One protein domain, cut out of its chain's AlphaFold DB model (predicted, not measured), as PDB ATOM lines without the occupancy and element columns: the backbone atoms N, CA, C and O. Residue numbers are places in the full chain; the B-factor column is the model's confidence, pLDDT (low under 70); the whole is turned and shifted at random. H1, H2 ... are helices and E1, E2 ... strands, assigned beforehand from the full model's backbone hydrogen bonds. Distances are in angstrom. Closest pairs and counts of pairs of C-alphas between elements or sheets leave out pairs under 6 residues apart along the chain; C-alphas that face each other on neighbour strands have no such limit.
ATOM      1  N   ILE A   3     293.356  80.018 245.014       88.81
ATOM      2  CA  ILE A   3     292.129  79.391 245.492       88.81
ATOM      3  C   ILE A   3     292.492  78.548 246.703       88.81
ATOM      4  O   ILE A   3     293.448  77.773 246.662       88.81
ATOM      5  N   LEU A   4     291.740  78.731 247.781       88.50
ATOM      6  CA  LEU A   4     291.759  77.868 248.947       88.50
ATOM      7  C   LEU A   4     290.781  76.717 248.708       88.50
ATOM      8  O   LEU A   4     289.610  76.956 248.415       88.50
ATOM      9  N   VAL A   5     291.262  75.486 248.826       88.19
ATOM     10  CA  VAL A   5     290.486  74.267 248.598       88.19
ATOM     11  C   VAL A   5     290.231  73.598 249.938       88.19
ATOM     12  O   VAL A   5     291.183  73.280 250.650       88.19
ATOM     13  N   ARG A   6     288.958  73.386 250.281       87.56
ATOM     14  CA  ARG A   6     288.542  72.594 251.442       87.56
ATOM     15  C   ARG A   6     288.341  71.150 251.016       87.56
ATOM     16  O   ARG A   6     287.622  70.891 250.055       87.56
ATOM     17  N   VAL A   7     288.943  70.226 251.755       85.44
ATOM     18  CA  VAL A   7     288.787  68.786 251.547       85.44
ATOM     19  C   VAL A   7     287.968  68.180 252.686       85.44
ATOM     20  O   VAL A   7     288.080  68.595 253.840       85.44
ATOM     21  N   SER A   8     287.161  67.178 252.363       84.25
ATOM     22  CA  SER A   8     286.477  66.312 253.326       84.25
ATOM     23  C   SER A   8     287.025  64.892 253.193       84.25
ATOM     24  O   SER A   8     287.317  64.455 252.083       84.25
ATOM     25  N   ALA A   9     287.173  64.176 254.312       82.44
ATOM     26  CA  ALA A   9     287.633  62.785 254.349       82.44
ATOM     27  C   ALA A   9     286.594  61.885 255.039       82.44
ATOM     28  O   ALA A   9     285.938  62.320 255.983       82.44
ATOM     29  N   SER A  10     286.436  60.635 254.595       81.62
ATOM     30  CA  SER A  10     285.445  59.705 255.172       81.62
ATOM     31  C   SER A  10     285.857  59.052 256.489       81.62
ATOM     32  O   SER A  10     285.024  58.423 257.141       81.62
ATOM     33  N   THR A  11     287.121  59.171 256.891       70.44
ATOM     34  CA  THR A  11     287.597  58.700 258.192       70.44
ATOM     35  C   THR A  11     287.605  59.867 259.177       70.44
ATOM     36  O   THR A  11     288.275  60.872 258.955       70.44
ATOM     37  N   ASP A  12     286.817  59.745 260.252       62.28
ATOM     38  CA  ASP A  12     286.653  60.767 261.296       62.28
ATOM     39  C   ASP A  12     287.997  61.146 261.930       62.28
ATOM     40  O   ASP A  12     288.450  60.464 262.846       62.28
ATOM     41  N   TYR A  13     288.604  62.247 261.486       51.44
ATOM     42  CA  TYR A  13     289.605  62.996 262.246       51.44
ATOM     43  C   TYR A  13     289.584  64.471 261.830       51.44
ATOM     44  O   TYR A  13     290.230  64.829 260.854       51.44
ATOM     45  N   ASP A  14     288.810  65.278 262.572       51.78
ATOM     46  CA  ASP A  14     288.979  66.674 263.060       51.78
ATOM     47  C   ASP A  14     289.877  67.711 262.335       51.78
ATOM     48  O   ASP A  14     290.125  68.798 262.863       51.78
ATOM     49  N   VAL A  15     290.360  67.456 261.126       53.03
ATOM     50  CA  VAL A  15     291.239  68.345 260.371       53.03
ATOM     51  C   VAL A  15     290.618  68.531 259.002       53.03
ATOM     52  O   VAL A  15     290.704  67.645 258.161       53.03
ATOM     53  N   TYR A  16     290.005  69.696 258.787       59.72
ATOM     54  CA  TYR A  16     289.670  70.167 257.446       59.72
ATOM     55  C   TYR A  16     290.981  70.489 256.742       59.72
ATOM     56  O   TYR A  16     291.587  71.527 257.033       59.72
ATOM     57  N   PRO A  17     291.470  69.605 255.870       64.06
ATOM     58  CA  PRO A  17     292.715  69.839 255.200       64.06
ATOM     59  C   PRO A  17     292.472  70.916 254.142       64.06
ATOM     60  O   PRO A  17     291.683  70.730 253.213       64.06
ATOM     61  N   LEU A  18     293.083  72.081 254.345       78.19
ATOM     62  CA  LEU A  18     293.038  73.194 253.407       78.19
ATOM     63  C   LEU A  18     294.362  73.229 252.650       78.19
ATOM     64  O   LEU A  18     295.422  73.277 253.272       78.19
ATOM     65  N   PHE A  19     294.306  73.261 251.323       84.75
ATOM     66  CA  PHE A  19     295.476  73.556 250.500       84.75
ATOM     67  C   PHE A  19     295.187  74.716 249.555       84.75
ATOM     68  O   PHE A  19     294.033  75.054 249.289       84.75
ATOM     69  N   MET A  20     296.245  75.365 249.073       87.62
ATOM     70  CA  MET A  20     296.121  76.470 248.127       87.62
ATOM     71  C   MET A  20     296.626  76.072 246.755       87.62
ATOM     72  O   MET A  20     297.705  75.500 246.618       87.62
ATOM     73  N   VAL A  21     295.882  76.483 245.736       87.38
ATOM     74  CA  VAL A  21     296.270  76.345 244.334       87.38
ATOM     75  C   VAL A  21     296.517  77.734 243.758       87.38
ATOM     76  O   VAL A  21     295.716  78.654 243.939       87.38
ATOM     77  N   LYS A  22     297.651  77.907 243.070       86.31
ATOM     78  CA  LYS A  22     297.899  79.093 242.239       86.31
ATOM     79  C   LYS A  22     297.191  78.906 240.905       86.31
ATOM     80  O   LYS A  22     297.483  77.950 240.195       86.31
ATOM     81  N   CYS A  23     296.307  79.837 240.564       84.88
ATOM     82  CA  CYS A  23     295.427  79.732 239.399       84.88
ATOM     83  C   CYS A  23     295.678  80.838 238.363       84.88
ATOM     84  O   CYS A  23     294.876  81.045 237.460       84.88
ATOM     85  N   ASP A  24     296.772  81.592 238.501       84.00
ATOM     86  CA  ASP A  24     297.087  82.705 237.608       84.00
ATOM     87  C   ASP A  24     297.298  82.241 236.164       84.00
ATOM     88  O   ASP A  24     298.271  81.558 235.854       84.00
ATOM     89  N   GLY A  25     296.387  82.656 235.280       82.94
ATOM     90  CA  GLY A  25     296.424  82.314 233.858       82.94
ATOM     91  C   GLY A  25     295.893  80.920 233.516       82.94
ATOM     92  O   GLY A  25     295.998  80.542 232.354       82.94
ATOM     93  N   LEU A  26     295.330  80.191 234.488       88.06
ATOM     94  CA  LEU A  26     294.662  78.909 234.266       88.06
ATOM     95  C   LEU A  26     293.179  79.122 233.946       88.06
ATOM     96  O   LEU A  26     292.531  80.003 234.517       88.06
ATOM     97  N   ASN A  27     292.640  78.303 233.049       89.75
ATOM     98  CA  ASN A  27     291.200  78.167 232.849       89.75
ATOM     99  C   ASN A  27     290.578  77.187 233.865       89.75
ATOM    100  O   ASN A  27     291.294  76.518 234.606       89.75
ATOM    101  N   ASP A  28     289.249  77.083 233.887       86.50
ATOM    102  CA  ASP A  28     288.529  76.259 234.867       86.50
ATOM    103  C   ASP A  28     288.916  74.766 234.821       86.50
ATOM    104  O   ASP A  28     289.057  74.142 235.871       86.50
ATOM    105  N   GLU A  29     289.162  74.196 233.633       88.31
ATOM    106  CA  GLU A  29     289.615  72.801 233.487       88.31
ATOM    107  C   GLU A  29     291.037  72.616 234.034       88.31
ATOM    108  O   GLU A  29     291.336  71.630 234.705       88.31
ATOM    109  N   GLU A  30     291.923  73.582 233.787       90.12
ATOM    110  CA  GLU A  30     293.294  73.565 234.303       90.12
ATOM    111  C   GLU A  30     293.337  73.746 235.826       90.12
ATOM    112  O   GLU A  30     294.157  73.122 236.503       90.12
ATOM    113  N   ILE A  31     292.446  74.576 236.375       87.50
ATOM    114  CA  ILE A  31     292.268  74.743 237.820       87.50
ATOM    115  C   ILE A  31     291.794  73.426 238.430       87.50
ATOM    116  O   ILE A  31     292.384  72.973 239.409       87.50
ATOM    117  N   GLN A  32     290.785  72.791 237.837       84.56
ATOM    118  CA  GLN A  32     290.257  71.517 238.312       84.56
ATOM    119  C   GLN A  32     291.327  70.415 238.288       84.56
ATOM    120  O   GLN A  32     291.554  69.756 239.301       84.56
ATOM    121  N   ALA A  33     292.077  70.288 237.191       85.50
ATOM    122  CA  ALA A  33     293.179  69.331 237.093       85.50
ATOM    123  C   ALA A  33     294.286  69.599 238.132       85.50
ATOM    124  O   ALA A  33     294.885  68.669 238.682       85.50
ATOM    125  N   ALA A  34     294.570  70.873 238.429       88.12
ATOM    126  CA  ALA A  34     295.508  71.237 239.484       88.12
ATOM    127  C   ALA A  34     294.979  70.838 240.869       88.12
ATOM    128  O   ALA A  34     295.749  70.318 241.676       88.12
ATOM    129  N   ILE A  35     293.691  71.044 241.142       87.69
ATOM    130  CA  ILE A  35     293.047  70.635 242.395       87.69
ATOM    131  C   ILE A  35     293.122  69.117 242.568       87.69
ATOM    132  O   ILE A  35     293.587  68.665 243.608       87.69
ATOM    133  N   GLU A  36     292.748  68.336 241.555       84.12
ATOM    134  CA  GLU A  36     292.777  66.866 241.595       84.12
ATOM    135  C   GLU A  36     294.185  66.327 241.858       84.12
ATOM    136  O   GLU A  36     294.386  65.475 242.726       84.12
ATOM    137  N   ARG A  37     295.192  66.879 241.176       84.00
ATOM    138  CA  ARG A  37     296.590  66.513 241.412       84.00
ATOM    139  C   ARG A  37     297.032  66.817 242.844       84.00
ATOM    140  O   ARG A  37     297.645  65.967 243.486       84.00
ATOM    141  N   ASN A  38     296.745  68.024 243.334       85.19
ATOM    142  CA  ASN A  38     297.118  68.425 244.691       85.19
ATOM    143  C   ASN A  38     296.353  67.615 245.742       85.19
ATOM    144  O   ASN A  38     296.924  67.302 246.775       85.19
ATOM    145  N   LEU A  39     295.099  67.239 245.481       83.12
ATOM    146  CA  LEU A  39     294.303  66.401 246.373       83.12
ATOM    147  C   LEU A  39     294.966  65.034 246.580       83.12
ATOM    148  O   LEU A  39     295.100  64.598 247.721       83.12
ATOM    149  N   VAL A  40     295.445  64.396 245.505       82.00
ATOM    150  CA  VAL A  40     296.200  63.136 245.592       82.00
ATOM    151  C   VAL A  40     297.484  63.326 246.403       82.00
ATOM    152  O   VAL A  40     297.707  62.576 247.352       82.00
ATOM    153  N   GLU A  41     298.285  64.353 246.095       82.00
ATOM    154  CA  GLU A  41     299.503  64.681 246.858       82.00
ATOM    155  C   GLU A  41     299.188  64.940 248.347       82.00
ATOM    156  O   GLU A  41     299.925  64.500 249.232       82.00
ATOM    157  N   TYR A  42     298.049  65.575 248.632       77.25
ATOM    158  CA  TYR A  42     297.592  65.901 249.978       77.25
ATOM    159  C   TYR A  42     297.234  64.662 250.806       77.25
ATOM    160  O   TYR A  42     297.445  64.648 252.019       77.25
ATOM    161  N   THR A  43     296.725  63.593 250.184       75.44
ATOM    162  CA  THR A  43     296.428  62.348 250.918       75.44
ATOM    163  C   THR A  43     297.666  61.748 251.595       75.44
ATOM    164  O   THR A  43     297.530  60.919 252.497       75.44
ATOM    165  N   GLY A  44     298.875  62.135 251.160       75.44
ATOM    166  CA  GLY A  44     300.134  61.533 251.595       75.44
ATOM    167  C   GLY A  44     300.297  60.081 251.135       75.44
ATOM    168  O   GLY A  44     301.256  59.420 251.536       75.44
ATOM    169  N   MET A  45     299.365  59.582 250.317       79.00
ATOM    170  CA  MET A  45     299.399  58.249 249.736       79.00
ATOM    171  C   MET A  45     300.152  58.272 248.411       79.00
ATOM    172  O   MET A  45     300.289  59.301 247.749       79.00
ATOM    173  N   ASP A  46     300.640  57.101 248.018       82.44
ATOM    174  CA  ASP A  46     301.235  56.922 246.704       82.44
ATOM    175  C   ASP A  46     300.169  57.124 245.617       82.44
ATOM    176  O   ASP A  46     299.078  56.552 245.709       82.44
ATOM    177  N   ALA A  47     300.469  57.937 244.601       81.31
ATOM    178  CA  ALA A  47     299.504  58.297 243.563       81.31
ATOM    179  C   ALA A  47     298.980  57.077 242.787       81.31
ATOM    180  O   ALA A  47     297.809  57.060 242.418       81.31
ATOM    181  N   ASP A  48     299.792  56.026 242.615       85.19
ATOM    182  CA  ASP A  48     299.373  54.791 241.939       85.19
ATOM    183  C   ASP A  48     298.445  53.933 242.820       85.19
ATOM    184  O   ASP A  48     297.823  52.978 242.351       85.19
ATOM    185  N   SER A  49     298.341  54.264 244.111       86.12
ATOM    186  CA  SER A  49     297.468  53.598 245.080       86.12
ATOM    187  C   SER A  49     296.140  54.323 245.323       86.12
ATOM    188  O   SER A  49     295.302  53.809 246.072       86.12
ATOM    189  N   VAL A  50     295.943  55.497 244.716       86.06
ATOM    190  CA  VAL A  50     294.720  56.300 244.816       86.06
ATOM    191  C   VAL A  50     293.909  56.147 243.532       86.06
ATOM    192  O   VAL A  50     294.414  56.331 242.429       86.06
ATOM    193  N   TYR A  51     292.630  55.818 243.676       89.31
ATOM    194  CA  TYR A  51     291.678  55.773 242.571       89.31
ATOM    195  C   TYR A  51     290.790  57.016 242.611       89.31
ATOM    196  O   TYR A  51     290.178  57.276 243.639       89.31
ATOM    197  N   VAL A  52     290.712  57.773 241.517       86.81
ATOM    198  CA  VAL A  52     289.773  58.899 241.384       86.81
ATOM    199  C   VAL A  52     288.567  58.426 240.577       86.81
ATOM    200  O   VAL A  52     288.750  57.854 239.501       86.81
ATOM    201  N   ASP A  53     287.360  58.603 241.113       88.44
ATOM    202  CA  ASP A  53     286.121  58.262 240.406       88.44
ATOM    203  C   ASP A  53     285.612  59.401 239.504       88.44
ATOM    204  O   ASP A  53     286.197  60.483 239.444       88.44
ATOM    205  N   ASP A  54     284.521  59.139 238.778       86.62
ATOM    206  CA  ASP A  54     283.924  60.089 237.827       86.62
ATOM    207  C   ASP A  54     283.394  61.372 238.501       86.62
ATOM    208  O   ASP A  54     283.211  62.386 237.826       86.62
ATOM    209  N   ASP A  55     283.165  61.340 239.818       85.44
ATOM    210  CA  ASP A  55     282.721  62.483 240.619       85.44
ATOM    211  C   ASP A  55     283.913  63.264 241.222       85.44
ATOM    212  O   ASP A  55     283.717  64.239 241.952       85.44
ATOM    213  N   GLY A  56     285.154  62.862 240.924       82.12
ATOM    214  CA  GLY A  56     286.372  63.496 241.433       82.12
ATOM    215  C   GLY A  56     286.716  63.111 242.875       82.12
ATOM    216  O   GLY A  56     287.508  63.796 243.527       82.12
ATOM    217  N   VAL A  57     286.133  62.028 243.401       88.00
ATOM    218  CA  VAL A  57     286.433  61.518 244.742       88.00
ATOM    219  C   VAL A  57     287.670  60.626 244.677       88.00
ATOM    220  O   VAL A  57     287.719  59.644 243.936       88.00
ATOM    221  N   CYS A  58     288.676  60.935 245.494       88.75
ATOM    222  CA  CYS A  58     289.856  60.102 245.682       88.75
ATOM    223  C   CYS A  58     289.554  58.974 246.673       88.75
ATOM    224  O   CYS A  58     289.133  59.231 247.796       88.75
ATOM    225  N   TRP A  59     289.851  57.732 246.307       89.44
ATOM    226  CA  TRP A  59     289.637  56.532 247.108       89.44
ATOM    227  C   TRP A  59     290.952  55.812 247.387       89.44
ATOM    228  O   TRP A  59     291.754  55.575 246.483       89.44
ATOM    229  N   HIS A  60     291.138  55.384 248.634       87.75
ATOM    230  CA  HIS A  60     292.242  54.515 249.034       87.75
ATOM    231  C   HIS A  60     291.833  53.637 250.222       87.75
ATOM    232  O   HIS A  60     291.423  54.145 251.263       87.75
ATOM    233  N   ASN A  61     291.955  52.310 250.087       86.31
ATOM    234  CA  ASN A  61     291.727  51.336 251.169       86.31
ATOM    235  C   ASN A  61     290.419  51.545 251.973       86.31
ATOM    236  O   ASN A  61     290.393  51.399 253.194       86.31
ATOM    237  N   GLY A  62     289.323  51.893 251.288       83.44
ATOM    238  CA  GLY A  62     288.011  52.129 251.909       83.44
ATOM    239  C   GLY A  62     287.838  53.505 252.565       83.44
ATOM    240  O   GLY A  62     286.754  53.797 253.062       83.44
ATOM    241  N   SER A  63     288.868  54.351 252.542       85.56
ATOM    242  CA  SER A  63     288.778  55.783 252.843       85.56
ATOM    243  C   SER A  63     288.571  56.574 251.553       85.56
ATOM    244  O   SER A  63     288.996  56.129 250.482       85.56
ATOM    245  N   CYS A  64     287.939  57.741 251.651       87.50
ATOM    246  CA  CYS A  64     287.812  58.665 250.535       87.50
ATOM    247  C   CYS A  64     288.055  60.116 250.936       87.50
ATOM    248  O   CYS A  64     287.847  60.483 252.093       87.50
ATOM    249  N   TRP A  65     288.488  60.913 249.961       88.25
ATOM    250  CA  TRP A  65     288.719  62.348 250.053       88.25
ATOM    251  C   TRP A  65     288.073  63.035 248.859       88.25
ATOM    252  O   TRP A  65     288.184  62.552 247.736       88.25
ATOM    253  N   TYR A  66     287.424  64.167 249.085       86.50
ATOM    254  CA  TYR A  66     286.808  64.946 248.015       86.50
ATOM    255  C   TYR A  66     286.879  66.436 248.313       86.50
ATOM    256  O   TYR A  66     286.979  66.856 249.470       86.50
ATOM    257  N   VAL A  67     286.836  67.231 247.247       88.06
ATOM    258  CA  VAL A  67     286.741  68.686 247.341       88.06
ATOM    259  C   VAL A  67     285.353  69.045 247.849       88.06
ATOM    260  O   VAL A  67     284.346  68.707 247.237       88.06
ATOM    261  N   ASP A  68     285.314  69.727 248.982       86.50
ATOM    262  CA  ASP A  68     284.084  70.127 249.652       86.50
ATOM    263  C   ASP A  68     283.700  71.574 249.315       86.50
ATOM    264  O   ASP A  68     282.521  71.893 249.176       86.50
ATOM    265  N   ASP A  69     284.694  72.456 249.167       86.81
ATOM    266  CA  ASP A  69     284.484  73.847 248.760       86.81
ATOM    267  C   ASP A  69     285.754  74.457 248.152       86.81
ATOM    268  O   ASP A  69     286.876  74.028 248.443       86.81
ATOM    269  N   THR A  70     285.582  75.501 247.342       88.50
ATOM    270  CA  THR A  70     286.680  76.305 246.794       88.50
ATOM    271  C   THR A  70     286.389  77.785 246.985       88.50
ATOM    272  O   THR A  70     285.308  78.275 246.667       88.50
ATOM    273  N   MET A  71     287.369  78.524 247.502       88.94
ATOM    274  CA  MET A  71     287.217  79.949 247.774       88.94
ATOM    275  C   MET A  71     288.381  80.739 247.175       88.94
ATOM    276  O   MET A  71     289.535  80.482 247.530       88.94
ATOM    277  N   PRO A  72     288.127  81.719 246.289       86.94
ATOM    278  CA  PRO A  72     289.174  82.626 245.846       86.94
ATOM    279  C   PRO A  72     289.657  83.462 247.034       86.94
ATOM    280  O   PRO A  72     288.855  84.017 247.785       86.94
ATOM    281  N   VAL A  73     290.972  83.565 247.192       88.75
ATOM    282  CA  VAL A  73     291.609  84.337 248.263       88.75
ATOM    283  C   VAL A  73     292.425  85.487 247.686       88.75
ATOM    284  O   VAL A  73     293.020  85.379 246.608       88.75
ATOM    285  N   SER A  74     292.433  86.607 248.410       86.81
ATOM    286  CA  SER A  74     293.272  87.757 248.077       86.81
ATOM    287  C   SER A  74     294.755  87.405 248.231       86.81
ATOM    288  O   SER A  74     295.104  86.472 248.956       86.81
ATOM    289  N   ASP A  75     295.652  88.147 247.578       85.56
ATOM    290  CA  ASP A  75     297.096  87.898 247.711       85.56
ATOM    291  C   ASP A  75     297.598  88.119 249.153       85.56
ATOM    292  O   ASP A  75     298.526  87.438 249.591       85.56
ATOM    293  N   GLU A  76     296.963  89.029 249.904       86.81
ATOM    294  CA  GLU A  76     297.266  89.290 251.318       86.81
ATOM    295  C   GLU A  76     296.854  88.108 252.208       86.81
ATOM    296  O   GLU A  76     297.680  87.587 252.964       86.81
ATOM    297  N   ASP A  77     295.613  87.631 252.067       86.12
ATOM    298  CA  ASP A  77     295.113  86.473 252.818       86.12
ATOM    299  C   ASP A  77     295.889  85.209 252.452       86.12
ATOM    300  O   ASP A  77     296.256  84.422 253.322       86.12
ATOM    301  N   ALA A  78     296.208  85.035 251.169       84.69
ATOM    302  CA  ALA A  78     297.006  83.920 250.695       84.69
ATOM    303  C   ALA A  78     298.406  83.908 251.320       84.69
ATOM    304  O   ALA A  78     298.866  82.855 251.751       84.69
ATOM    305  N   ALA A  79     299.086  85.056 251.405       85.69
ATOM    306  CA  ALA A  79     300.389  85.144 252.065       85.69
ATOM    307  C   ALA A  79     300.292  84.824 253.568       85.69
ATOM    308  O   ALA A  79     301.202  84.224 254.146       85.69
ATOM    309  N   HIS A  80     299.181  85.201 254.208       84.56
ATOM    310  CA  HIS A  80     298.922  84.856 255.601       84.56
ATOM    311  C   HIS A  80     298.703  83.348 255.790       84.56
ATOM    312  O   HIS A  80     299.298  82.754 256.692       84.56
ATOM    313  N   LEU A  81     297.891  82.733 254.928       82.75
ATOM    314  CA  LEU A  81     297.575  81.307 254.947       82.75
ATOM    315  C   LEU A  81     298.788  80.440 254.594       82.75
ATOM    316  O   LEU A  81     299.003  79.436 255.263       82.75
ATOM    317  N   GLU A  82     299.630  80.847 253.636       81.12
ATOM    318  CA  GLU A  82     300.881  80.142 253.283       81.12
ATOM    319  C   GLU A  82     301.783  79.990 254.507       81.12
ATOM    320  O   GLU A  82     302.339  78.924 254.749       81.12
ATOM    321  N   ARG A  83     301.856  81.023 255.351       79.19
ATOM    322  CA  ARG A  83     302.643  80.976 256.587       79.19
ATOM    323  C   ARG A  83     302.069  80.024 257.644       79.19
ATOM    324  O   ARG A  83     302.819  79.570 258.504       79.19
ATOM    325  N   ILE A  84     300.757  79.798 257.645       79.69
ATOM    326  CA  ILE A  84     300.076  78.932 258.620       79.69
ATOM    327  C   ILE A  84     300.111  77.473 258.164       79.69
ATOM    328  O   ILE A  84     300.297  76.587 258.993       79.69
ATOM    329  N   LEU A  85     299.915  77.238 256.865       71.69
ATOM    330  CA  LEU A  85     299.800  75.905 256.280       71.69
ATOM    331  C   LEU A  85     301.160  75.221 256.058       71.69
ATOM    332  O   LEU A  85     301.195  73.995 256.072       71.69
ATOM    333  N   GLY A  86     302.261  75.985 255.981       58.34
ATOM    334  CA  GLY A  86     303.633  75.455 255.985       58.34
ATOM    335  C   GLY A  86     304.257  75.357 254.605       58.34
ATOM    336  O   GLY A  86     303.854  74.457 253.840       58.34
TER     337      GLY A  86
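AT A GLANCE: This is residues 3 to 86 of the 86 residues of an uncharacterized protein of Citrobacter freundii (UniProt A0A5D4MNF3). A strongly twisted sheet of four antiparallel strands, curled like part of a barrel, wraps round one long helix, H1. The shorter helix H2 packs on the same sheet with its residues 78 to 85, mostly at the edge strand E2, and stays apart from H1. The long strand E4 joins two parts of the sheet, pairing near its beginning with the short E3 and over most of its length with E1. The 84 printed residues hold, in chain order, E1, E2, H1, E3, E4 and H2; the sheet order is E2, E1, E4, E3, and the class is mixed, helices and strands. The whole is compact, with a radius of gyration of the C-alphas of 13.1 A and spans of 38 by 29 by 20 A.

HOW THE PARTS SIT: In the sheet, the inner strands E1, residues 3 to 9, and E4, residues 63 to 73, are antiparallel at 158 degrees, with N 6 and O 69 2.9 A apart. On the other side of E1 is the edge strand E2, residues 18 to 22; E1 and E2 form a hairpin, and N 5 and O 19 are 2.8 A apart. The other edge strand, E3, residues 58 to 60, forms a hairpin with E4, with N 58 and O 65 2.8 A apart. The pairing of E4 is staggered: residues 63 to 65 pair with E3 and 65 to 72 with E1. Residues 51 to 52 pair with residues 58 to 59 of E3, antiparallel. The sheet curls round H1, residues 28 to 42, and the two make two layers, a helix on one face of a sheet. The closest C-alphas of H1 and E2 are those of Ile 35 and Val 21, 6.8 A apart; those of H1 and E3 are Val 40 and Cys 58, 7.0 A. H2, residues 75 to 85, is on the sheet at a height of 9.3 A, over E2 and E1 and only just over E4, where 3 of its C-alphas fall. It runs along the strands, at 20 degrees to E1 on the local plane, and its closest C-alpha to E2 is Leu 85, 7.6 A from that of Phe 19. In H1 and H2 every O i to N i+4 pair is within hydrogen-bond range.

IN THESE COORDINATES: E4 is 29.1 A long and E1 19.3 A, from C-alpha 3 at (292.129, 79.391, 245.492). E2 measures 13.5 A and E3 6.9 A. H1 is 20.4 A long, beginning at C-alpha 28 (288.529, 76.259, 234.867). H2 is 15.0 A long and ends at C-alpha 85 (299.800, 75.905, 256.280).

THE WHOLE: The C-alphas of Asn 61 and Glu 76, the two farthest apart, are 38.4 A from each other. The printed part has no cut. The link from H1 to E3, residues 43 to 57, is long. Mean pLDDT of the printed part is 82.6; residues 12 to 17 and 86 are under 70.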